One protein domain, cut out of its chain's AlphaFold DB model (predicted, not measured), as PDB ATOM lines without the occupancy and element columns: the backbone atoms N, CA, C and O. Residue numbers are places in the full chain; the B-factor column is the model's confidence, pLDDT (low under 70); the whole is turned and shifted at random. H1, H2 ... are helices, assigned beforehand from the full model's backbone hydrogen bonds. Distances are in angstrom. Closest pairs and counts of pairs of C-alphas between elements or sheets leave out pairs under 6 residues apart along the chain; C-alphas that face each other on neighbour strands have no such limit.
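What this domain is: This is residues 2 to 182 of the 594 residues of the protein "Nesprin-1 isoform X3" of Labeo rohita (UniProt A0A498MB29). Look for a long, loose rod of helices: the very long H7 runs along one side, the hairpin of H2 and H3 makes the other, and H5 and H6 lie one after the other between them. H4 packs on H6 and H7, short H1 packs on H5, and residues 165 to 182 stick out as an arm. The printed part has 181 residues with seven named helices, H1 to H7 in order, and no named strand: all helix, loose, radius of gyration of the C-alphas 22.5 A, spans 84 by 36 by 18 A.

Where its parts are: Find C-alpha 2 at (41.637, -14.094, 27.800), where H1 begins, residues 2 to 5. H2 is residues 8 to 20; H3, residues 25 to 58, runs 49.4 A. Next come H4, residues 62 to 81, 28.4 A, H5, residues 88 to 101, and H6, residues 106 to 121. H7, residues 128 to 181, runs 79.0 A to C-alpha 181 at (32.594, 23.190, -2.532).

How they stand to each other: Start at H4, H6 and H7, an up and down bundle, each helix running against the one before. H4 touches H6 at C-alphas Lys 65 and Ile 112, their closest, 6.5 A, at 37 degrees, only just steep. In the hairpin H6 and H7, the closest C-alphas are Ile 113 and Leu 135, 6.6 A. H5 touches H7, closest C-alphas Leu 91 and Ile 156, 6.4 A, opposite ways at a shallow tilt of 30 degrees. H1 touches H5, closest C-alphas Leu 2 and Ala 100, 4.6 A. H3 touches H6 with residues 50 to 57 alone, closest C-alphas Leu 57 and Ile 108, 7.2 A. H3 and H7 are apart. Every O i to N i+4 pair is within hydrogen-bond range in H2, H3, H4, H6 and H7, and 9 of 10 in H5; H1 is too short for one.

The domain as a whole: The C-alphas of Gly 123 and His 182 are the two farthest apart, 84.9 A. The printed part has no cut, and no link is long. Confidence is under 70 at residue 2 and residues 98 to 104.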
ATOM      1  N   LEU A   2      42.766 -15.009  28.092       63.88
ATOM      2  CA  LEU A   2      41.637 -14.094  27.800       63.88
ATOM      3  C   LEU A   2      42.038 -12.728  27.198       63.88
ATOM      4  O   LEU A   2      41.520 -12.334  26.165       63.88
ATOM      5  N   LYS A   3      43.018 -12.030  27.797       70.38
ATOM      6  CA  LYS A   3      43.528 -10.740  27.279       70.38
ATOM      7  C   LYS A   3      44.292 -10.846  25.953       70.38
ATOM      8  O   LYS A   3      44.462  -9.854  25.259       70.38
ATOM      9  N   PHE A   4      44.835 -12.024  25.653       74.56
ATOM     10  CA  PHE A   4      45.552 -12.269  24.406       74.56
ATOM     11  C   PHE A   4      44.547 -12.620  23.306       74.56
ATOM     12  O   PHE A   4      44.573 -11.988  22.264       74.56
ATOM     13  N   SER A   5      43.599 -13.532  23.554       71.88
ATOM     14  CA  SER A   5      42.547 -13.886  22.591       71.88
ATOM     15  C   SER A   5      41.617 -12.721  22.252       71.88
ATOM     16  O   SER A   5      41.185 -12.626  21.111       71.88
ATOM     17  N   SER A   6      41.396 -11.772  23.167       74.94
ATOM     18  CA  SER A   6      40.601 -10.565  22.891       74.94
ATOM     19  C   SER A   6      41.181  -9.635  21.815       74.94
ATOM     20  O   SER A   6      40.508  -8.684  21.438       74.94
ATOM     21  N   MET A   7      42.425  -9.837  21.361       80.25
ATOM     22  CA  MET A   7      43.053  -9.024  20.303       80.25
ATOM     23  C   MET A   7      42.955  -9.668  18.905       80.25
ATOM     24  O   MET A   7      43.420  -9.080  17.930       80.25
ATOM     25  N   ALA A   8      42.336 -10.849  18.783       79.19
ATOM     26  CA  ALA A   8      42.085 -11.494  17.491       79.19
ATOM     27  C   ALA A   8      41.267 -10.625  16.508       79.19
ATOM     28  O   ALA A   8      41.713 -10.513  15.361       79.19
ATOM     29  N   PRO A   9      40.200  -9.898  16.915       76.19
ATOM     30  CA  PRO A   9      39.428  -9.077  15.979       76.19
ATOM     31  C   PRO A   9      40.240  -7.905  15.422       76.19
ATOM     32  O   PRO A   9      40.030  -7.455  14.295       76.19
ATOM     33  N   ASP A  10      41.181  -7.385  16.215       80.31
ATOM     34  CA  ASP A  10      42.043  -6.277  15.810       80.31
ATOM     35  C   ASP A  10      43.066  -6.728  14.760       80.31
ATOM     36  O   ASP A  10      43.350  -5.987  13.817       80.31
ATOM     37  N   LEU A  11      43.578  -7.958  14.879       83.81
ATOM     38  CA  LEU A  11      44.446  -8.554  13.867       83.81
ATOM     39  C   LEU A  11      43.677  -8.873  12.580       83.81
ATOM     40  O   LEU A  11      44.180  -8.600  11.493       83.81
ATOM     41  N   GLU A  12      42.462  -9.414  12.680       80.38
ATOM     42  CA  GLU A  12      41.598  -9.661  11.518       80.38
ATOM     43  C   GLU A  12      41.270  -8.364  10.778       80.38
ATOM     44  O   GLU A  12      41.409  -8.292   9.560       80.38
ATOM     45  N   ARG A  13      40.959  -7.292  11.510       77.12
ATOM     46  CA  ARG A  13      40.755  -5.959  10.936       77.12
ATOM     47  C   ARG A  13      42.001  -5.407  10.257       77.12
ATOM     48  O   ARG A  13      41.906  -4.847   9.168       77.12
ATOM     49  N   LEU A  14      43.166  -5.539  10.892       83.31
ATOM     50  CA  LEU A  14      44.438  -5.162  10.276       83.31
ATOM     51  C   LEU A  14      44.651  -5.950   8.972       83.31
ATOM     52  O   LEU A  14      45.111  -5.389   7.979       83.31
ATOM     53  N   ASN A  15      44.254  -7.227   8.967       84.75
ATOM     54  CA  ASN A  15      44.281  -8.086   7.793       84.75
ATOM     55  C   ASN A  15      43.370  -7.596   6.672       84.75
ATOM     56  O   ASN A  15      43.835  -7.415   5.548       84.75
ATOM     57  N   GLU A  16      42.113  -7.291   6.978       79.56
ATOM     58  CA  GLU A  16      41.172  -6.718   6.016       79.56
ATOM     59  C   GLU A  16      41.661  -5.387   5.432       79.56
ATOM     60  O   GLU A  16      41.567  -5.177   4.220       79.56
ATOM     61  N   LEU A  17      42.220  -4.505   6.265       78.62
ATOM     62  CA  LEU A  17      42.789  -3.235   5.812       78.62
ATOM     63  C   LEU A  17      43.974  -3.454   4.870       78.62
ATOM     64  O   LEU A  17      44.052  -2.801   3.830       78.62
ATOM     65  N   GLY A  18      44.864  -4.396   5.183       79.94
ATOM     66  CA  GLY A  18      46.016  -4.687   4.333       79.94
ATOM     67  C   GLY A  18      45.659  -5.280   2.967       79.94
ATOM     68  O   GLY A  18      46.414  -5.086   2.021       79.94
ATOM     69  N   TYR A  19      44.496  -5.925   2.818       79.31
ATOM     70  CA  TYR A  19      43.990  -6.353   1.505       79.31
ATOM     71  C   TYR A  19      43.377  -5.213   0.679       79.31
ATOM     72  O   TYR A  19      43.293  -5.322  -0.544       79.31
ATOM     73  N   ARG A  20      42.911  -4.138   1.326       75.06
ATOM     74  CA  ARG A  20      42.235  -3.006   0.664       75.06
ATOM     75  C   ARG A  20      43.175  -1.854   0.324       75.06
ATOM     76  O   ARG A  20      42.841  -1.038  -0.532       75.06
ATOM     77  N   LEU A  21      44.310  -1.758   1.012       77.50
ATOM     78  CA  LEU A  21      45.270  -0.672   0.860       77.50
ATOM     79  C   LEU A  21      46.452  -1.093  -0.029       77.50
ATOM     80  O   LEU A  21      46.899  -2.237   0.048       77.50
ATOM     81  N   PRO A  22      46.996  -0.181  -0.854       78.31
ATOM     82  CA  PRO A  22      48.230  -0.431  -1.586       78.31
ATOM     83  C   PRO A  22      49.413  -0.410  -0.609       78.31
ATOM     84  O   PRO A  22      49.934   0.652  -0.277       78.31
ATOM     85  N   LEU A  23      49.801  -1.588  -0.122       85.81
ATOM     86  CA  LEU A  23      50.934  -1.760   0.787       85.81
ATOM     87  C   LEU A  23      52.245  -1.933   0.016       85.81
ATOM     88  O   LEU A  23      52.291  -2.608  -1.012       85.81
ATOM     89  N   ASN A  24      53.329  -1.369   0.544       89.25
ATOM     90  CA  ASN A  24      54.673  -1.637   0.030       89.25
ATOM     91  C   ASN A  24      55.218  -2.989   0.544       89.25
ATOM     92  O   ASN A  24      54.743  -3.545   1.538       89.25
ATOM     93  N   ASP A  25      56.273  -3.510  -0.093       88.69
ATOM     94  CA  ASP A  25      56.870  -4.812   0.257       88.69
ATOM     95  C   ASP A  25      57.301  -4.918   1.729       88.69
ATOM     96  O   ASP A  25      57.296  -6.005   2.316       88.69
ATOM     97  N   SER A  26      57.689  -3.797   2.344       91.06
ATOM     98  CA  SER A  26      58.114  -3.771   3.745       91.06
ATOM     99  C   SER A  26      56.928  -3.939   4.700       91.06
ATOM    100  O   SER A  26      57.018  -4.681   5.681       91.06
ATOM    101  N   GLU A  27      55.793  -3.319   4.381       88.69
ATOM    102  CA  GLU A  27      54.542  -3.411   5.131       88.69
ATOM    103  C   GLU A  27      53.927  -4.803   5.003       88.69
ATOM    104  O   GLU A  27      53.559  -5.397   6.019       88.69
ATOM    105  N   ILE A  28      53.927  -5.371   3.793       87.50
ATOM    106  CA  ILE A  28      53.472  -6.746   3.540       87.50
ATOM    107  C   ILE A  28      54.282  -7.734   4.391       87.50
ATOM    108  O   ILE A  28      53.710  -8.567   5.099       87.50
ATOM    109  N   LYS A  29      55.618  -7.613   4.403       90.62
ATOM    110  CA  LYS A  29      56.485  -8.468   5.234       90.62
ATOM    111  C   LYS A  29      56.224  -8.288   6.733       90.62
ATOM    112  O   LYS A  29      56.190  -9.279   7.464       90.62
ATOM    113  N   ARG A  30      56.019  -7.056   7.219       91.44
ATOM    114  CA  ARG A  30      55.693  -6.790   8.638       91.44
ATOM    115  C   ARG A  30      54.381  -7.451   9.046       91.44
ATOM    116  O   ARG A  30      54.315  -8.064  10.107       91.44
ATOM    117  N   MET A  31      53.373  -7.362   8.192       89.31
ATOM    118  CA  MET A  31      52.053  -7.940   8.408       89.31
ATOM    119  C   MET A  31      52.089  -9.475   8.415       89.31
ATOM    120  O   MET A  31      51.557 -10.106   9.327       89.31
ATOM    121  N   GLN A  32      52.799 -10.090   7.466       89.44
ATOM    122  CA  GLN A  32      53.031 -11.539   7.448       89.44
ATOM    123  C   GLN A  32      53.769 -12.018   8.706       89.44
ATOM    124  O   GLN A  32      53.377 -13.013   9.320       89.44
ATOM    125  N   ASN A  33      54.806 -11.290   9.132       91.88
ATOM    126  CA  ASN A  33      55.546 -11.600  10.354       91.88
ATOM    127  C   ASN A  33      54.671 -11.472  11.606       91.88
ATOM    128  O   ASN A  33      54.743 -12.330  12.486       91.88
ATOM    129  N   LEU A  34      53.822 -10.442  11.676       91.75
ATOM    130  CA  LEU A  34      52.869 -10.260  12.768       91.75
ATOM    131  C   LEU A  34      51.880 -11.430  12.835       91.75
ATOM    132  O   LEU A  34      51.732 -12.026  13.898       91.75
ATOM    133  N   ASN A  35      51.282 -11.823  11.706       90.62
ATOM    134  CA  ASN A  35      50.366 -12.967  11.631       90.62
ATOM    135  C   ASN A  35      51.040 -14.283  12.043       90.62
ATOM    136  O   ASN A  35      50.455 -15.091  12.771       90.62
ATOM    137  N   ARG A  36      52.291 -14.502  11.623       91.94
ATOM    138  CA  ARG A  36      53.066 -15.691  12.006       91.94
ATOM    139  C   ARG A  36      53.389 -15.702  13.501       91.94
ATOM    140  O   ARG A  36      53.232 -16.737  14.153       91.94
ATOM    141  N   SER A  37      53.815 -14.562  14.044       91.44
ATOM    142  CA  SER A  37      54.105 -14.395  15.472       91.44
ATOM    143  C   SER A  37      52.851 -14.592  16.323       91.44
ATOM    144  O   SER A  37      52.879 -15.346  17.296       91.44
ATOM    145  N   TRP A  38      51.730 -14.001  15.903       89.81
ATOM    146  CA  TRP A  38      50.427 -14.187  16.525       89.81
ATOM    147  C   TRP A  38      50.021 -15.657  16.553       89.81
ATOM    148  O   TRP A  38      49.738 -16.187  17.620       89.81
ATOM    149  N   SER A  39      50.063 -16.339  15.406       87.38
ATOM    150  CA  SER A  39      49.675 -17.752  15.299       87.38
ATOM    151  C   SER A  39      50.521 -18.642  16.212       87.38
ATOM    152  O   SER A  39      49.990 -19.476  16.944       87.38
ATOM    153  N   THR A  40      51.838 -18.416  16.228       89.75
ATOM    154  CA  THR A  40      52.782 -19.178  17.060       89.75
ATOM    155  C   THR A  40      52.531 -18.930  18.549       89.75
ATOM    156  O   THR A  40      52.387 -19.873  19.325       89.75
ATOM    157  N   THR A  41      52.425 -17.661  18.947       87.88
ATOM    158  CA  THR A  41      52.207 -17.262  20.346       87.88
ATOM    159  C   THR A  41      50.829 -17.701  20.841       87.88
ATOM    160  O   THR A  41      50.699 -18.153  21.979       87.88
ATOM    161  N   SER A  42      49.809 -17.631  19.984       85.56
ATOM    162  CA  SER A  42      48.452 -18.100  20.262       85.56
ATOM    163  C   SER A  42      48.423 -19.602  20.516       85.56
ATOM    164  O   SER A  42      47.905 -20.036  21.547       85.56
ATOM    165  N   ALA A  43      49.053 -20.393  19.642       85.00
ATOM    166  CA  ALA A  43      49.143 -21.842  19.798       85.00
ATOM    167  C   ALA A  43      49.865 -22.225  21.100       85.00
ATOM    168  O   ALA A  43      49.317 -22.974  21.907       85.00
ATOM    169  N   GLN A  44      51.038 -21.636  21.364       86.44
ATOM    170  CA  GLN A  44      51.807 -21.890  22.590       86.44
ATOM    171  C   GLN A  44      51.045 -21.482  23.858       86.44
ATOM    172  O   GLN A  44      51.043 -22.205  24.856       86.44
ATOM    173  N   THR A  45      50.375 -20.327  23.834       84.44
ATOM    174  CA  THR A  45      49.591 -19.832  24.974       84.44
ATOM    175  C   THR A  45      48.375 -20.715  25.232       84.44
ATOM    176  O   THR A  45      48.073 -21.009  26.389       84.44
ATOM    177  N   THR A  46      47.697 -21.160  24.174       81.88
ATOM    178  CA  THR A  46      46.534 -22.053  24.257       81.88
ATOM    179  C   THR A  46      46.935 -23.432  24.770       81.88
ATOM    180  O   THR A  46      46.274 -23.968  25.657       81.88
ATOM    181  N   GLU A  47      48.052 -23.982  24.292       84.00
ATOM    182  CA  GLU A  47      48.591 -25.257  24.767       84.00
ATOM    183  C   GLU A  47      48.995 -25.178  26.247       84.00
ATOM    184  O   GLU A  47      48.606 -26.027  27.051       84.00
ATOM    185  N   ARG A  48      49.730 -24.129  26.640       85.56
ATOM    186  CA  ARG A  48      50.135 -23.916  28.037       85.56
ATOM    187  C   ARG A  48      48.928 -23.746  28.954       85.56
ATOM    188  O   ARG A  48      48.905 -24.327  30.036       85.56
ATOM    189  N   PHE A  49      47.936 -22.971  28.526       83.31
ATOM    190  CA  PHE A  49      46.692 -22.797  29.268       83.31
ATOM    191  C   PHE A  49      45.941 -24.125  29.417       83.31
ATOM    192  O   PHE A  49      45.562 -24.472  30.531       83.31
ATOM    193  N   SER A  50      45.825 -24.906  28.340       82.19
ATOM    194  CA  SER A  50      45.181 -26.226  28.358       82.19
ATOM    195  C   SER A  50      45.851 -27.188  29.343       82.19
ATOM    196  O   SER A  50      45.178 -27.857  30.120       82.19
ATOM    197  N   LYS A  51      47.191 -27.226  29.368       84.75
ATOM    198  CA  LYS A  51      47.952 -28.056  30.318       84.75
ATOM    199  C   LYS A  51      47.730 -27.623  31.768       84.75
ATOM    200  O   LYS A  51      47.512 -28.470  32.628       84.75
ATOM    201  N   LEU A  52      47.763 -26.317  32.044       85.75
ATOM    202  CA  LEU A  52      47.504 -25.783  33.386       85.75
ATOM    203  C   LEU A  52      46.068 -26.063  33.844       85.75
ATOM    204  O   LEU A  52      45.860 -26.441  34.993       85.75
ATOM    205  N   GLN A  53      45.092 -25.923  32.946       83.94
ATOM    206  CA  GLN A  53      43.691 -26.219  33.229       83.94
ATOM    207  C   GLN A  53      43.472 -27.713  33.490       83.94
ATOM    208  O   GLN A  53      42.789 -28.060  34.446       83.94
ATOM    209  N   ALA A  54      44.098 -28.600  32.712       83.62
ATOM    210  CA  ALA A  54      44.044 -30.041  32.948       83.62
ATOM    211  C   ALA A  54      44.640 -30.438  34.312       83.62
ATOM    212  O   ALA A  54      44.042 -31.243  35.022       83.62
ATOM    213  N   LEU A  55      45.777 -29.847  34.706       85.81
ATOM    214  CA  LEU A  55      46.387 -30.076  36.024       85.81
ATOM    215  C   LEU A  55      45.492 -29.584  37.169       85.81
ATOM    216  O   LEU A  55      45.331 -30.292  38.158       85.81
ATOM    217  N   LEU A  56      44.882 -28.403  37.024       85.44
ATOM    218  CA  LEU A  56      43.932 -27.874  38.004       85.44
ATOM    219  C   LEU A  56      42.714 -28.797  38.147       85.44
ATOM    220  O   LEU A  56      42.321 -29.132  39.259       85.44
ATOM    221  N   LEU A  57      42.155 -29.256  37.025       85.50
ATOM    222  CA  LEU A  57      41.023 -30.180  37.017       85.50
ATOM    223  C   LEU A  57      41.385 -31.523  37.669       85.50
ATOM    224  O   LEU A  57      40.552 -32.102  38.350       85.50
ATOM    225  N   GLN A  58      42.609 -32.036  37.528       84.69
ATOM    226  CA  GLN A  58      43.016 -33.274  38.214       84.69
ATOM    227  C   GLN A  58      43.011 -33.159  39.747       84.69
ATOM    228  O   GLN A  58      42.859 -34.173  40.420       84.69
ATOM    229  N   GLN A  59      43.167 -31.948  40.291       84.31
ATOM    230  CA  GLN A  59      43.169 -31.689  41.735       84.31
ATOM    231  C   GLN A  59      41.769 -31.428  42.312       84.31
ATOM    232  O   GLN A  59      41.629 -31.358  43.527       84.31
ATOM    233  N   GLN A  60      40.749 -31.292  41.459       87.81
ATOM    234  CA  GLN A  60      39.364 -31.048  41.860       87.81
ATOM    235  C   GLN A  60      38.555 -32.346  41.906       87.81
ATOM    236  O   GLN A  60      38.683 -33.222  41.046       87.81
ATOM    237  N   THR A  61      37.657 -32.436  42.877       88.44
ATOM    238  CA  THR A  61      36.612 -33.458  42.942       88.44
ATOM    239  C   THR A  61      35.570 -33.257  41.837       88.44
ATOM    240  O   THR A  61      35.445 -32.184  41.248       88.44
ATOM    241  N   PHE A  62      34.778 -34.296  41.553       86.00
ATOM    242  CA  PHE A  62      33.688 -34.208  40.574       86.00
ATOM    243  C   PHE A  62      32.682 -33.087  40.906       86.00
ATOM    244  O   PHE A  62      32.222 -32.389  40.004       86.00
ATOM    245  N   LEU A  63      32.374 -32.880  42.193       84.81
ATOM    246  CA  LEU A  63      31.462 -31.825  42.646       84.81
ATOM    247  C   LEU A  63      32.056 -30.425  42.440       84.81
ATOM    248  O   LEU A  63      31.392 -29.587  41.840       84.81
ATOM    249  N   GLU A  64      33.321 -30.201  42.807       87.50
ATOM    250  CA  GLU A  64      34.009 -28.912  42.593       87.50
ATOM    251  C   GLU A  64      34.106 -28.551  41.097       87.50
ATOM    252  O   GLU A  64      33.988 -27.384  40.708       87.50
ATOM    253  N   LYS A  65      34.263 -29.547  40.214       88.31
ATOM    254  CA  LYS A  65      34.197 -29.328  38.756       88.31
ATOM    255  C   LYS A  65      32.804 -28.895  38.311       88.31
ATOM    256  O   LYS A  65      32.678 -27.967  37.517       88.31
ATOM    257  N   CYS A  66      31.758 -29.548  38.815       87.06
ATOM    258  CA  CYS A  66      30.378 -29.171  38.524       87.06
ATOM    259  C   CYS A  66      30.051 -27.761  39.038       87.06
ATOM    260  O   CYS A  66      29.434 -26.993  38.306       87.06
ATOM    261  N   GLU A  67      30.498 -27.391  40.239       86.88
ATOM    262  CA  GLU A  67      30.329 -26.046  40.806       86.88
ATOM    263  C   GLU A  67      31.020 -24.983  39.948       86.88
ATOM    264  O   GLU A  67      30.368 -24.054  39.471       86.88
ATOM    265  N   THR A  68      32.307 -25.169  39.638       86.56
ATOM    266  CA  THR A  68      33.061 -24.237  38.777       86.56
ATOM    267  C   THR A  68      32.485 -24.129  37.362       86.56
ATOM    268  O   THR A  68      32.552 -23.066  36.735       86.56
ATOM    269  N   TRP A  69      31.892 -25.208  36.841       87.44
ATOM    270  CA  TRP A  69      31.174 -25.201  35.569       87.44
ATOM    271  C   TRP A  69      29.837 -24.463  35.647       87.44
ATOM    272  O   TRP A  69      29.533 -23.679  34.751       87.44
ATOM    273  N   MET A  70      29.052 -24.667  36.707       86.38
ATOM    274  CA  MET A  70      27.784 -23.961  36.914       86.38
ATOM    275  C   MET A  70      28.006 -22.460  37.107       86.38
ATOM    276  O   MET A  70      27.330 -21.668  36.456       86.38
ATOM    277  N   GLU A  71      28.997 -22.057  37.908       86.56
ATOM    278  CA  GLU A  71      29.392 -20.649  38.045       86.56
ATOM    279  C   GLU A  71      29.780 -20.041  36.694       86.56
ATOM    280  O   GLU A  71      29.368 -18.932  36.355       86.56
ATOM    281  N   PHE A  72      30.548 -20.781  35.887       85.12
ATOM    282  CA  PHE A  72      30.911 -20.340  34.547       85.12
ATOM    283  C   PHE A  72      29.699 -20.213  33.618       85.12
ATOM    284  O   PHE A  72      29.611 -19.234  32.874       85.12
ATOM    285  N   LEU A  73      28.774 -21.177  33.644       84.31
ATOM    286  CA  LEU A  73      27.552 -21.126  32.847       84.31
ATOM    287  C   LEU A  73      26.706 -19.908  33.223       84.31
ATOM    288  O   LEU A  73      26.323 -19.167  32.325       84.31
ATOM    289  N   VAL A  74      26.491 -19.647  34.516       86.12
ATOM    290  CA  VAL A  74      25.747 -18.467  34.994       86.12
ATOM    291  C   VAL A  74      26.417 -17.176  34.519       86.12
ATOM    292  O   VAL A  74      25.768 -16.359  33.873       86.12
ATOM    293  N   GLN A  75      27.732 -17.035  34.720       84.62
ATOM    294  CA  GLN A  75      28.484 -15.860  34.258       84.62
ATOM    295  C   GLN A  75      28.428 -15.677  32.733       84.62
ATOM    296  O   GLN A  75      28.435 -14.551  32.237       84.62
ATOM    297  N   THR A  76      28.406 -16.771  31.972       82.50
ATOM    298  CA  THR A  76      28.322 -16.725  30.506       82.50
ATOM    299  C   THR A  76      26.921 -16.326  30.050       82.50
ATOM    300  O   THR A  76      26.785 -15.511  29.142       82.50
ATOM    301  N   GLU A  77      25.880 -16.858  30.687       83.50
ATOM    302  CA  GLU A  77      24.482 -16.523  30.397       83.50
ATOM    303  C   GLU A  77      24.176 -15.058  30.729       83.50
ATOM    304  O   GLU A  77      23.585 -14.364  29.905       83.50
ATOM    305  N   GLU A  78      24.656 -14.546  31.869       85.44
ATOM    306  CA  GLU A  78      24.541 -13.127  32.239       85.44
ATOM    307  C   GLU A  78      25.170 -12.211  31.181       85.44
ATOM    308  O   GLU A  78      24.582 -11.207  30.782       85.44
ATOM    309  N   LYS A  79      26.344 -12.581  30.656       81.44
ATOM    310  CA  LYS A  79      27.017 -11.822  29.592       81.44
ATOM    311  C   LYS A  79      26.316 -11.930  28.242       81.44
ATOM    312  O   LYS A  79      26.299 -10.959  27.488       81.44
ATOM    313  N   LEU A  80      25.746 -13.089  27.914       82.88
ATOM    314  CA  LEU A  80      24.959 -13.266  26.691       82.88
ATOM    315  C   LEU A  80      23.629 -12.503  26.743       82.88
ATOM    316  O   LEU A  80      23.145 -12.099  25.683       82.88
ATOM    317  N   ALA A  81      23.086 -12.282  27.945       84.75
ATOM    318  CA  ALA A  81      21.866 -11.520  28.193       84.75
ATOM    319  C   ALA A  81      22.043  -9.995  28.070       84.75
ATOM    320  O   ALA A  81      21.052  -9.294  27.883       84.75
ATOM    321  N   VAL A  82      23.277  -9.474  28.126       87.31
ATOM    322  CA  VAL A  82      23.566  -8.048  27.876       87.31
ATOM    323  C   VAL A  82      23.038  -7.659  26.497       87.31
ATOM    324  O   VAL A  82      23.280  -8.370  25.530       87.31
ATOM    325  N   GLU A  83      22.360  -6.529  26.340       87.25
ATOM    326  CA  GLU A  83      21.859  -6.111  25.024       87.25
ATOM    327  C   GLU A  83      23.002  -5.904  24.012       87.25
ATOM    328  O   GLU A  83      24.138  -5.575  24.370       87.25
ATOM    329  N   ILE A  84      22.745  -6.177  22.731       88.62
ATOM    330  CA  ILE A  84      23.720  -5.872  21.676       88.62
ATOM    331  C   ILE A  84      23.767  -4.353  21.539       88.62
ATOM    332  O   ILE A  84      22.732  -3.721  21.355       88.62
ATOM    333  N   SER A  85      24.959  -3.772  21.663       89.75
ATOM    334  CA  SER A  85      25.091  -2.320  21.603       89.75
ATOM    335  C   SER A  85      24.785  -1.791  20.204       89.75
ATOM    336  O   SER A  85      25.133  -2.413  19.203       89.75
ATOM    337  N   GLY A  86      24.183  -0.606  20.141       89.12
ATOM    338  CA  GLY A  86      23.955   0.094  18.887       89.12
ATOM    339  C   GLY A  86      25.102   1.003  18.444       89.12
ATOM    340  O   GLY A  86      25.024   1.566  17.356       89.12
ATOM    341  N   ASN A  87      26.172   1.160  19.232       91.12
ATOM    342  CA  ASN A  87      27.309   2.009  18.874       91.12
ATOM    343  C   ASN A  87      28.554   1.205  18.469       91.12
ATOM    344  O   ASN A  87      28.855   0.139  19.006       91.12
ATOM    345  N   PHE A  88      29.326   1.752  17.528       88.94
ATOM    346  CA  PHE A  88      30.481   1.066  16.944       88.94
ATOM    347  C   PHE A  88      31.581   0.701  17.957       88.94
ATOM    348  O   PHE A  88      32.212  -0.346  17.822       88.94
ATOM    349  N   GLN A  89      31.846   1.558  18.948       87.94
ATOM    350  CA  GLN A  89      32.921   1.334  19.924       87.94
ATOM    351  C   GLN A  89      32.561   0.213  20.905       87.94
ATOM    352  O   GLN A  89      33.355  -0.698  21.118       87.94
ATOM    353  N   SER A  90      31.342   0.219  21.430       89.19
ATOM    354  CA  SER A  90      30.851  -0.828  22.320       89.19
ATOM    355  C   SER A  90      30.597  -2.143  21.583       89.19
ATOM    356  O   SER A  90      30.881  -3.198  22.138       89.19
ATOM    357  N   LEU A  91      30.155  -2.126  20.316       89.81
ATOM    358  CA  LEU A  91      30.100  -3.338  19.482       89.81
ATOM    359  C   LEU A  91      31.480  -3.991  19.338       89.81
ATOM    360  O   LEU A  91      31.604  -5.213  19.417       89.81
ATOM    361  N   MET A  92      32.527  -3.176  19.180       85.12
ATOM    362  CA  MET A  92      33.909  -3.655  19.154       85.12
ATOM    363  C   MET A  92      34.337  -4.292  20.471       85.12
ATOM    364  O   MET A  92      34.960  -5.351  20.480       85.12
ATOM    365  N   GLU A  93      33.994  -3.667  21.591       84.56
ATOM    366  CA  GLU A  93      34.278  -4.215  22.917       84.56
ATOM    367  C   GLU A  93      33.527  -5.532  23.158       84.56
ATOM    368  O   GLU A  93      34.122  -6.495  23.646       84.56
ATOM    369  N   GLN A  94      32.259  -5.616  22.742       85.94
ATOM    370  CA  GLN A  94      31.448  -6.833  22.829       85.94
ATOM    371  C   GLN A  94      32.016  -7.974  21.970       85.94
ATOM    372  O   GLN A  94      32.036  -9.118  22.426       85.94
ATOM    373  N   GLN A  95      32.534  -7.679  20.772       84.12
ATOM    374  CA  GLN A  95      33.206  -8.664  19.916       84.12
ATOM    375  C   GLN A  95      34.476  -9.222  20.587       84.12
ATOM    376  O   GLN A  95      34.650 -10.438  20.681       84.12
ATOM    377  N   ARG A  96      35.324  -8.343  21.145       77.69
ATOM    378  CA  ARG A  96      36.557  -8.735  21.854       77.69
ATOM    379  C   ARG A  96      36.287  -9.573  23.105       77.69
ATOM    380  O   ARG A  96      37.010 -10.533  23.373       77.69
ATOM    381  N   ALA A  97      35.262  -9.211  23.878       73.94
ATOM    382  CA  ALA A  97      34.872  -9.944  25.083       73.94
ATOM    383  C   ALA A  97      34.359 -11.355  24.748       73.94
ATOM    384  O   ALA A  97      34.688 -12.320  25.435       73.94
ATOM    385  N   HIS A  98      33.610 -11.488  23.652       69.62
ATOM    386  CA  HIS A  98      33.065 -12.762  23.201       69.62
ATOM    387  C   HIS A  98      34.148 -13.771  22.777       69.62
ATOM    388  O   HIS A  98      34.119 -14.933  23.192       69.62
ATOM    389  N   GLU A  99      35.133 -13.335  21.987       63.97
ATOM    390  CA  GLU A  99      36.228 -14.200  21.519       63.97
ATOM    391  C   GLU A  99      37.171 -14.644  22.632       63.97
ATOM    392  O   GLU A  99      37.729 -15.746  22.584       63.97
ATOM    393  N   ALA A 100      37.323 -13.817  23.668       63.19
ATOM    394  CA  ALA A 100      38.129 -14.173  24.818       63.19
ATOM    395  C   ALA A 100      37.583 -15.418  25.535       63.19
ATOM    396  O   ALA A 100      38.363 -16.260  25.981       63.19
ATOM    397  N   GLU A 101      36.260 -15.554  25.630       63.56
ATOM    398  CA  GLU A 101      35.617 -16.450  26.592       63.56
ATOM    399  C   GLU A 101      35.238 -17.819  26.015       63.56
ATOM    400  O   GLU A 101      35.449 -18.833  26.691       63.56
ATOM    401  N   MET A 102      34.779 -17.878  24.760       61.91
ATOM    402  CA  MET A 102      34.187 -19.083  24.148       61.91
ATOM    403  C   MET A 102      35.133 -20.291  24.029       61.91
ATOM    404  O   MET A 102      34.666 -21.428  23.992       61.91
ATOM    405  N   PHE A 103      36.451 -20.080  24.047       60.62
ATOM    406  CA  PHE A 103      37.447 -21.158  23.947       60.62
ATOM    407  C   PHE A 103      38.107 -21.534  25.279       60.62
ATOM    408  O   PHE A 103      38.851 -22.510  25.351       60.62
ATOM    409  N   SER A 104      37.849 -20.783  26.351       64.50
ATOM    410  CA  SER A 104      38.681 -20.852  27.560       64.50
ATOM    411  C   SER A 104      38.280 -21.940  28.567       64.50
ATOM    412  O   SER A 104      39.032 -22.200  29.505       64.50
ATOM    413  N   ARG A 105      37.105 -22.578  28.438       71.94
ATOM    414  CA  ARG A 105      36.604 -23.503  29.481       71.94
ATOM    415  C   ARG A 105      35.880 -24.761  29.005       71.94
ATOM    416  O   ARG A 105      35.450 -25.544  29.844       71.94
ATOM    417  N   GLN A 106      35.838 -25.048  27.701       76.38
ATOM    418  CA  GLN A 106      35.246 -26.296  27.180       76.38
ATOM    419  C   GLN A 106      35.883 -27.568  27.791       76.38
ATOM    420  O   GLN A 106      35.225 -28.596  27.939       76.38
ATOM    421  N   GLN A 107      37.151 -27.489  28.205       79.12
ATOM    422  CA  GLN A 107      37.873 -28.586  28.858       79.12
ATOM    423  C   GLN A 107      37.288 -28.977  30.224       79.12
ATOM    424  O   GLN A 107      37.386 -30.142  30.601       79.12
ATOM    425  N   ILE A 108      36.638 -28.044  30.933       84.38
ATOM    426  CA  ILE A 108      35.962 -28.324  32.211       84.38
ATOM    427  C   ILE A 108      34.797 -29.289  31.967       84.38
ATOM    428  O   ILE A 108      34.732 -30.340  32.597       84.38
ATOM    429  N   LEU A 109      33.947 -29.000  30.974       85.88
ATOM    430  CA  LEU A 109      32.847 -29.885  30.584       85.88
ATOM    431  C   LEU A 109      33.348 -31.257  30.118       85.88
ATOM    432  O   LEU A 109      32.796 -32.275  30.522       85.88
ATOM    433  N   HIS A 110      34.409 -31.305  29.304       85.62
ATOM    434  CA  HIS A 110      34.995 -32.581  28.877       85.62
ATOM    435  C   HIS A 110      35.518 -33.403  30.070       85.62
ATOM    436  O   HIS A 110      35.326 -34.619  30.093       85.62
ATOM    437  N   SER A 111      36.123 -32.761  31.078       87.12
ATOM    438  CA  SER A 111      36.546 -33.443  32.310       87.12
ATOM    439  C   SER A 111      35.358 -33.930  33.137       87.12
ATOM    440  O   SER A 111      35.421 -35.051  33.628       87.12
ATOM    441  N   ILE A 112      34.284 -33.142  33.273       87.62
ATOM    442  CA  ILE A 112      33.059 -33.553  33.986       87.62
ATOM    443  C   ILE A 112      32.418 -34.758  33.299       87.62
ATOM    444  O   ILE A 112      32.061 -35.724  33.964       87.62
ATOM    445  N   ILE A 113      32.309 -34.740  31.967       87.94
ATOM    446  CA  ILE A 113      31.757 -35.866  31.204       87.94
ATOM    447  C   ILE A 113      32.635 -37.110  31.383       87.94
ATOM    448  O   ILE A 113      32.103 -38.184  31.648       87.94
ATOM    449  N   SER A 114      33.962 -36.975  31.285       87.44
ATOM    450  CA  SER A 114      34.891 -38.102  31.441       87.44
ATOM    451  C   SER A 114      34.883 -38.690  32.856       87.44
ATOM    452  O   SER A 114      34.850 -39.910  33.010       87.44
ATOM    453  N   ASP A 115      34.874 -37.849  33.892       87.94
ATOM    454  CA  ASP A 115      34.803 -38.311  35.280       87.94
ATOM    455  C   ASP A 115      33.427 -38.902  35.600       87.94
ATOM    456  O   ASP A 115      33.353 -39.962  36.214       87.94
ATOM    457  N   GLY A 116      32.346 -38.292  35.108       86.62
ATOM    458  CA  GLY A 116      30.990 -38.816  35.249       86.62
ATOM    459  C   GLY A 116      30.807 -40.176  34.565       86.62
ATOM    460  O   GLY A 116      30.197 -41.080  35.134       86.62
ATOM    461  N   GLN A 117      31.394 -40.373  33.380       86.50
ATOM    462  CA  GLN A 117      31.444 -41.682  32.715       86.50
ATOM    463  C   GLN A 117      32.223 -42.710  33.548       86.50
ATOM    464  O   GLN A 117      31.732 -43.817  33.759       86.50
ATOM    465  N   ARG A 118      33.382 -42.331  34.104       86.69
ATOM    466  CA  ARG A 118      34.191 -43.209  34.964       86.69
ATOM    467  C   ARG A 118      33.454 -43.607  36.249       86.69
ATOM    468  O   ARG A 118      33.486 -44.772  36.630       86.69
ATOM    469  N   MET A 119      32.745 -42.678  36.891       86.25
ATOM    470  CA  MET A 119      31.921 -42.955  38.079       86.25
ATOM    471  C   MET A 119      30.773 -43.929  37.765       86.25
ATOM    472  O   MET A 119      30.479 -44.821  38.564       86.25
ATOM    473  N   LEU A 120      30.159 -43.807  36.579       85.75
ATOM    474  CA  LEU A 120      29.136 -44.737  36.084       85.75
ATOM    475  C   LEU A 120      29.686 -46.142  35.801       85.75
ATOM    476  O   LEU A 120      28.947 -47.114  35.973       85.75
ATOM    477  N   GLU A 121      30.933 -46.256  35.337       85.00
ATOM    478  CA  GLU A 121      31.636 -47.529  35.110       85.00
ATOM    479  C   GLU A 121      32.059 -48.193  36.428       85.00
ATOM    480  O   GLU A 121      31.960 -49.410  36.563       85.00
ATOM    481  N   GLN A 122      32.474 -47.393  37.415       85.50
ATOM    482  CA  GLN A 122      32.932 -47.847  38.734       85.50
ATOM    483  C   GLN A 122      31.794 -48.124  39.733       85.50
ATOM    484  O   GLN A 122      32.062 -48.543  40.856       85.50
ATOM    485  N   GLY A 123      30.532 -47.894  39.348       79.62
ATOM    486  CA  GLY A 123      29.361 -48.149  40.198       79.62
ATOM    487  C   GLY A 123      29.219 -47.187  41.382       79.62
ATOM    488  O   GLY A 123      28.581 -47.531  42.367       79.62
ATOM    489  N   GLN A 124      29.804 -45.990  41.297       79.12
ATOM    490  CA  GLN A 124      29.848 -44.988  42.375       79.12
ATOM    491  C   GLN A 124      28.600 -44.081  42.423       79.12
ATOM    492  O   GLN A 124      28.654 -42.982  42.969       79.12
ATOM    493  N   VAL A 125      27.500 -44.500  41.791       82.44
ATOM    494  CA  VAL A 125      26.279 -43.706  41.602       82.44
ATOM    495  C   VAL A 125      25.063 -44.592  41.856       82.44
ATOM    496  O   VAL A 125      24.938 -45.638  41.216       82.44
ATOM    497  N   ASP A 126      24.167 -44.149  42.740       78.25
ATOM    498  CA  ASP A 126      22.981 -44.910  43.149       78.25
ATOM    499  C   ASP A 126      21.937 -45.028  42.019       78.25
ATOM    500  O   ASP A 126      21.548 -46.136  41.650       78.25
ATOM    501  N   ASP A 127      21.531 -43.906  41.405       86.38
ATOM    502  CA  ASP A 127      20.633 -43.875  40.238       86.38
ATOM    503  C   ASP A 127      21.414 -43.558  38.952       86.38
ATOM    504  O   ASP A 127      21.739 -42.408  38.626       86.38
ATOM    505  N   ARG A 128      21.750 -44.612  38.202       82.94
ATOM    506  CA  ARG A 128      22.558 -44.504  36.978       82.94
ATOM    507  C   ARG A 128      21.821 -43.801  35.840       82.94
ATOM    508  O   ARG A 128      22.485 -43.174  35.011       82.94
ATOM    509  N   ASP A 129      20.499 -43.922  35.761       83.88
ATOM    510  CA  ASP A 129      19.725 -43.363  34.653       83.88
ATOM    511  C   ASP A 129      19.453 -41.872  34.883       83.88
ATOM    512  O   ASP A 129      19.659 -41.065  33.970       83.88
ATOM    513  N   GLU A 130      19.137 -41.474  36.120       86.50
ATOM    514  CA  GLU A 130      19.034 -40.064  36.507       86.50
ATOM    515  C   GLU A 130      20.376 -39.329  36.328       86.50
ATOM    516  O   GLU A 130      20.427 -38.211  35.805       86.50
ATOM    517  N   PHE A 131      21.496 -39.957  36.697       87.06
ATOM    518  CA  PHE A 131      22.821 -39.344  36.558       87.06
ATOM    519  C   PHE A 131      23.259 -39.185  35.094       87.06
ATOM    520  O   PHE A 131      23.783 -38.132  34.714       87.06
ATOM    521  N   LYS A 132      22.989 -40.179  34.233       85.19
ATOM    522  CA  LYS A 132      23.195 -40.050  32.777       85.19
ATOM    523  C   LYS A 132      22.363 -38.911  32.193       85.19
ATOM    524  O   LYS A 132      22.877 -38.150  31.371       85.19
ATOM    525  N   LEU A 133      21.109 -38.768  32.630       87.44
ATOM    526  CA  LEU A 133      20.238 -37.674  32.206       87.44
ATOM    527  C   LEU A 133      20.817 -36.310  32.614       87.44
ATOM    528  O   LEU A 133      20.855 -35.401  31.787       87.44
ATOM    529  N   LYS A 134      21.333 -36.174  33.843       86.50
ATOM    530  CA  LYS A 134      21.981 -34.940  34.328       86.50
ATOM    531  C   LYS A 134      23.240 -34.578  33.527       86.50
ATOM    532  O   LYS A 134      23.398 -33.418  33.148       86.50
ATOM    533  N   LEU A 135      24.098 -35.547  33.188       86.12
ATOM    534  CA  LEU A 135      25.266 -35.311  32.320       86.12
ATOM    535  C   LEU A 135      24.862 -34.890  30.897       86.12
ATOM    536  O   LEU A 135      25.450 -33.968  30.326       86.12
ATOM    537  N   ALA A 136      23.833 -35.529  30.330       86.62
ATOM    538  CA  ALA A 136      23.290 -35.158  29.026       86.62
ATOM    539  C   ALA A 136      22.672 -33.749  29.045       86.62
ATOM    540  O   ALA A 136      22.867 -32.978  28.104       86.62
ATOM    541  N   LEU A 137      21.977 -33.384  30.128       88.31
ATOM    542  CA  LEU A 137      21.400 -32.056  30.321       88.31
ATOM    543  C   LEU A 137      22.483 -30.970  30.354       88.31
ATOM    544  O   LEU A 137      22.342 -29.978  29.644       88.31
ATOM    545  N   LEU A 138      23.581 -31.176  31.088       85.81
ATOM    546  CA  LEU A 138      24.719 -30.245  31.129       85.81
ATOM    547  C   LEU A 138      25.345 -30.036  29.742       85.81
ATOM    548  O   LEU A 138      25.613 -28.903  29.338       85.81
ATOM    549  N   SER A 139      25.531 -31.120  28.982       85.75
ATOM    550  CA  SER A 139      26.021 -31.042  27.601       85.75
ATOM    551  C   SER A 139      25.042 -30.285  26.694       85.75
ATOM    552  O   SER A 139      25.452 -29.421  25.920       85.75
ATOM    553  N   ASN A 140      23.739 -30.551  26.806       87.94
ATOM    554  CA  ASN A 140      22.713 -29.866  26.016       87.94
ATOM    555  C   ASN A 140      22.598 -28.375  26.366       87.94
ATOM    556  O   ASN A 140      22.472 -27.550  25.460       87.94
ATOM    557  N   GLN A 141      22.687 -28.018  27.650       87.31
ATOM    558  CA  GLN A 141      22.715 -26.629  28.115       87.31
ATOM    559  C   GLN A 141      23.906 -25.879  27.514       87.31
ATOM    560  O   GLN A 141      23.722 -24.814  26.927       87.31
ATOM    561  N   TRP A 142      25.101 -26.476  27.550       85.06
ATOM    562  CA  TRP A 142      26.285 -25.907  26.907       85.06
ATOM    563  C   TRP A 142      26.103 -25.713  25.402       85.06
ATOM    564  O   TRP A 142      26.390 -24.641  24.876       85.06
ATOM    565  N   GLN A 143      25.577 -26.717  24.699       86.25
ATOM    566  CA  GLN A 143      25.299 -26.595  23.267       86.25
ATOM    567  C   GLN A 143      24.285 -25.477  22.973       86.25
ATOM    568  O   GLN A 143      24.415 -24.782  21.967       86.25
ATOM    569  N   GLY A 144      23.299 -25.262  23.850       87.62
ATOM    570  CA  GLY A 144      22.373 -24.130  23.771       87.62
ATOM    571  C   GLY A 144      23.073 -22.777  23.931       87.62
ATOM    572  O   GLY A 144      22.871 -21.884  23.103       87.62
ATOM    573  N   VAL A 145      23.944 -22.652  24.938       85.62
ATOM    574  CA  VAL A 145      24.786 -21.464  25.172       85.62
ATOM    575  C   VAL A 145      25.671 -21.178  23.961       85.62
ATOM    576  O   VAL A 145      25.676 -20.053  23.468       85.62
ATOM    577  N   VAL A 146      26.342 -22.197  23.410       84.44
ATOM    578  CA  VAL A 146      27.195 -22.080  22.214       84.44
ATOM    579  C   VAL A 146      26.401 -21.594  20.998       84.44
ATOM    580  O   VAL A 146      26.872 -20.711  20.281       84.44
ATOM    581  N   ARG A 147      25.184 -22.104  20.764       86.50
ATOM    582  CA  ARG A 147      24.339 -21.636  19.648       86.50
ATOM    583  C   ARG A 147      23.931 -20.172  19.808       86.50
ATOM    584  O   ARG A 147      24.050 -19.410  18.851       86.50
ATOM    585  N   ARG A 148      23.487 -19.759  21.003       88.06
ATOM    586  CA  ARG A 148      23.124 -18.354  21.276       88.06
ATOM    587  C   ARG A 148      24.330 -17.425  21.164       88.06
ATOM    588  O   ARG A 148      24.223 -16.357  20.571       88.06
ATOM    589  N   ALA A 149      25.478 -17.861  21.668       84.38
ATOM    590  CA  ALA A 149      26.763 -17.191  21.518       84.38
ATOM    591  C   ALA A 149      27.121 -16.958  20.041       84.38
ATOM    592  O   ALA A 149      27.379 -15.823  19.644       84.38
ATOM    593  N   GLN A 150      27.063 -18.001  19.210       84.75
ATOM    594  CA  GLN A 150      27.335 -17.904  17.772       84.75
ATOM    595  C   GLN A 150      26.331 -17.004  17.041       84.75
ATOM    596  O   GLN A 150      26.732 -16.199  16.201       84.75
ATOM    597  N   GLN A 151      25.041 -17.098  17.374       88.19
ATOM    598  CA  GLN A 151      24.006 -16.231  16.808       88.19
ATOM    599  C   GLN A 151      24.262 -14.761  17.160       88.19
ATOM    600  O   GLN A 151      24.256 -13.906  16.274       88.19
ATOM    601  N   ARG A 152      24.550 -14.470  18.435       89.00
ATOM    602  CA  ARG A 152      24.912 -13.129  18.908       89.00
ATOM    603  C   ARG A 152      26.141 -12.597  18.171       89.00
ATOM    604  O   ARG A 152      26.112 -11.461  17.705       89.00
ATOM    605  N   ARG A 153      27.186 -13.419  18.008       85.19
ATOM    606  CA  ARG A 153      28.390 -13.059  17.242       85.19
ATOM    607  C   ARG A 153      28.052 -12.699  15.798       85.19
ATOM    608  O   ARG A 153      28.477 -11.657  15.324       85.19
ATOM    609  N   GLY A 154      27.225 -13.506  15.130       87.75
ATOM    610  CA  GLY A 154      26.790 -13.237  13.759       87.75
ATOM    611  C   GLY A 154      26.087 -11.883  13.600       87.75
ATOM    612  O   GLY A 154      26.336 -11.178  12.620       87.75
ATOM    613  N   ILE A 155      25.260 -11.494  14.578       91.00
ATOM    614  CA  ILE A 155      24.597 -10.180  14.602       91.00
ATOM    615  C   ILE A 155      25.625  -9.060  14.815       91.00
ATOM    616  O   ILE A 155      25.649  -8.114  14.027       91.00
ATOM    617  N   ILE A 156      26.501  -9.182  15.820       89.94
ATOM    618  CA  ILE A 156      27.557  -8.195  16.116       89.94
ATOM    619  C   ILE A 156      28.472  -7.992  14.900       89.94
ATOM    620  O   ILE A 156      28.692  -6.857  14.482       89.94
ATOM    621  N   ASP A 157      28.940  -9.073  14.273       87.44
ATOM    622  CA  ASP A 157      29.801  -9.021  13.088       87.44
ATOM    623  C   ASP A 157      29.088  -8.350  11.900       87.44
ATOM    624  O   ASP A 157      29.694  -7.597  11.136       87.44
ATOM    625  N   SER A 158      27.787  -8.614  11.724       91.38
ATOM    626  CA  SER A 158      26.981  -7.977  10.679       91.38
ATOM    627  C   SER A 158      26.846  -6.470  10.904       91.38
ATOM    628  O   SER A 158      27.087  -5.696   9.976       91.38
ATOM    629  N   LEU A 159      26.515  -6.047  12.127       92.94
ATOM    630  CA  LEU A 159      26.405  -4.632  12.488       92.94
ATOM    631  C   LEU A 159      27.753  -3.917  12.356       92.94
ATOM    632  O   LEU A 159      27.820  -2.830  11.784       92.94
ATOM    633  N   LEU A 160      28.849  -4.540  12.795       90.88
ATOM    634  CA  LEU A 160      30.197  -3.988  12.636       90.88
ATOM    635  C   LEU A 160      30.557  -3.765  11.164       90.88
ATOM    636  O   LEU A 160      31.079  -2.700  10.827       90.88
ATOM    637  N   ARG A 161      30.227  -4.711  10.272       90.31
ATOM    638  CA  ARG A 161      30.417  -4.543   8.820       90.31
ATOM    639  C   ARG A 161      29.578  -3.398   8.251       90.31
ATOM    640  O   ARG A 161      30.073  -2.645   7.413       90.31
ATOM    641  N   GLN A 162      28.328  -3.243   8.693       93.56
ATOM    642  CA  GLN A 162      27.465  -2.133   8.271       93.56
ATOM    643  C   GLN A 162      28.034  -0.779   8.717       93.56
ATOM    644  O   GLN A 162      28.167   0.128   7.893       93.56
ATOM    645  N   TRP A 163      28.456  -0.669   9.980       94.50
ATOM    646  CA  TRP A 163      29.104   0.526  10.522       94.50
ATOM    647  C   TRP A 163      30.397   0.875   9.781       94.50
ATOM    648  O   TRP A 163      30.599   2.030   9.415       94.50
ATOM    649  N   GLN A 164      31.269  -0.102   9.517       91.31
ATOM    650  CA  GLN A 164      32.497   0.116   8.743       91.31
ATOM    651  C   GLN A 164      32.189   0.624   7.333       91.31
ATOM    652  O   GLN A 164      32.757   1.627   6.906       91.31
ATOM    653  N   ARG A 165      31.253  -0.029   6.634       92.25
ATOM    654  CA  ARG A 165      30.847   0.370   5.283       92.25
ATOM    655  C   ARG A 165      30.323   1.803   5.267       92.25
ATOM    656  O   ARG A 165      30.734   2.583   4.414       92.25
ATOM    657  N   TYR A 166      29.444   2.158   6.204       95.75
ATOM    658  CA  TYR A 166      28.941   3.525   6.332       95.75
ATOM    659  C   TYR A 166      30.080   4.521   6.566       95.75
ATOM    660  O   TYR A 166      30.188   5.483   5.810       95.75
ATOM    661  N   ARG A 167      30.978   4.250   7.526       94.00
ATOM    662  CA  ARG A 167      32.122   5.122   7.852       94.00
ATOM    663  C   ARG A 167      33.060   5.349   6.661       94.00
ATOM    664  O   ARG A 167      33.502   6.471   6.440       94.00
ATOM    665  N   GLU A 168      33.313   4.325   5.849       92.00
ATOM    666  CA  GLU A 168      34.097   4.474   4.616       92.00
ATOM    667  C   GLU A 168      33.371   5.320   3.558       92.00
ATOM    668  O   GLU A 168      33.979   6.172   2.906       92.00
ATOM    669  N   MET A 169      32.068   5.086   3.360       95.19
ATOM    670  CA  MET A 169      31.268   5.809   2.367       95.19
ATOM    671  C   MET A 169      31.090   7.286   2.742       95.19
ATOM    672  O   MET A 169      31.229   8.160   1.884       95.19
ATOM    673  N   VAL A 170      30.834   7.572   4.021       96.00
ATOM    674  CA  VAL A 170      30.663   8.936   4.528       96.00
ATOM    675  C   VAL A 170      31.962   9.725   4.483       96.00
ATOM    676  O   VAL A 170      31.950  10.877   4.063       96.00
ATOM    677  N   GLU A 171      33.102   9.111   4.803       94.00
ATOM    678  CA  GLU A 171      34.400   9.777   4.710       94.00
ATOM    679  C   GLU A 171      34.736  10.158   3.261       94.00
ATOM    680  O   GLU A 171      35.131  11.297   2.995       94.00
ATOM    681  N   LYS A 172      34.530   9.238   2.307       92.88
ATOM    682  CA  LYS A 172      34.742   9.510   0.875       92.88
ATOM    683  C   LYS A 172      33.834  10.630   0.373       92.88
ATOM    684  O   LYS A 172      34.310  11.549  -0.289       92.88
ATOM    685  N   LEU A 173      32.547  10.577   0.720       94.56
ATOM    686  CA  LEU A 173      31.577  11.588   0.307       94.56
ATOM    687  C   LEU A 173      31.876  12.957   0.928       94.56
ATOM    688  O   LEU A 173      31.791  13.965   0.235       94.56
ATOM    689  N   ARG A 174      32.266  13.005   2.208       93.50
ATOM    690  CA  ARG A 174      32.657  14.245   2.895       93.50
ATOM    691  C   ARG A 174      33.869  14.890   2.232       93.50
ATOM    692  O   ARG A 174      33.820  16.083   1.946       93.50
ATOM    693  N   LYS A 175      34.920  14.114   1.940       91.69
ATOM    694  CA  LYS A 175      36.103  14.610   1.213       91.69
ATOM    695  C   LYS A 175      35.710  15.183  -0.146       91.69
ATOM    696  O   LYS A 175      36.031  16.330  -0.442       91.69
ATOM    697  N   TRP A 176      34.914  14.435  -0.907       92.56
ATOM    698  CA  TRP A 176      34.442  14.882  -2.211       92.56
ATOM    699  C   TRP A 176      33.575  16.149  -2.135       92.56
ATOM    700  O   TRP A 176      33.748  17.059  -2.937       92.56
ATOM    701  N   LEU A 177      32.676  16.260  -1.153       90.62
ATOM    702  CA  LEU A 177      31.855  17.460  -0.955       90.62
ATOM    703  C   LEU A 177      32.701  18.692  -0.607       90.62
ATOM    704  O   LEU A 177      32.366  19.803  -1.021       90.62
ATOM    705  N   VAL A 178      33.800  18.524   0.131       88.06
ATOM    706  CA  VAL A 178      34.742  19.617   0.421       88.06
ATOM    707  C   VAL A 178      35.466  20.057  -0.853       88.06
ATOM    708  O   VAL A 178      35.555  21.252  -1.121       88.06
ATOM    709  N   GLU A 179      35.921  19.115  -1.677       84.62
ATOM    710  CA  GLU A 179      36.550  19.414  -2.971       84.62
ATOM    711  C   GLU A 179      35.569  20.093  -3.939       84.62
ATOM    712  O   GLU A 179      35.907  21.085  -4.582       84.62
ATOM    713  N   ALA A 180      34.326  19.608  -4.000       81.81
ATOM    714  CA  ALA A 180      33.271  20.159  -4.847       81.81
ATOM    715  C   ALA A 180      32.797  21.554  -4.397       81.81
ATOM    716  O   ALA A 180      32.316  22.330  -5.223       81.81
ATOM    717  N   SER A 181      32.928  21.876  -3.104       74.50
ATOM    718  CA  SER A 181      32.594  23.190  -2.532       74.50
ATOM    719  C   SER A 181      33.762  24.181  -2.523       74.50
ATOM    720  O   SER A 181      33.539  25.369  -2.265       74.50
ATOM    721  N   HIS A 182      34.981  23.730  -2.836       72.25
ATOM    722  CA  HIS A 182      36.138  24.607  -2.980       72.25
ATOM    723  C   HIS A 182      35.896  25.631  -4.097       72.25
ATOM    724  O   HIS A 182      35.282  25.321  -5.118       72.25
TER     725      HIS A 182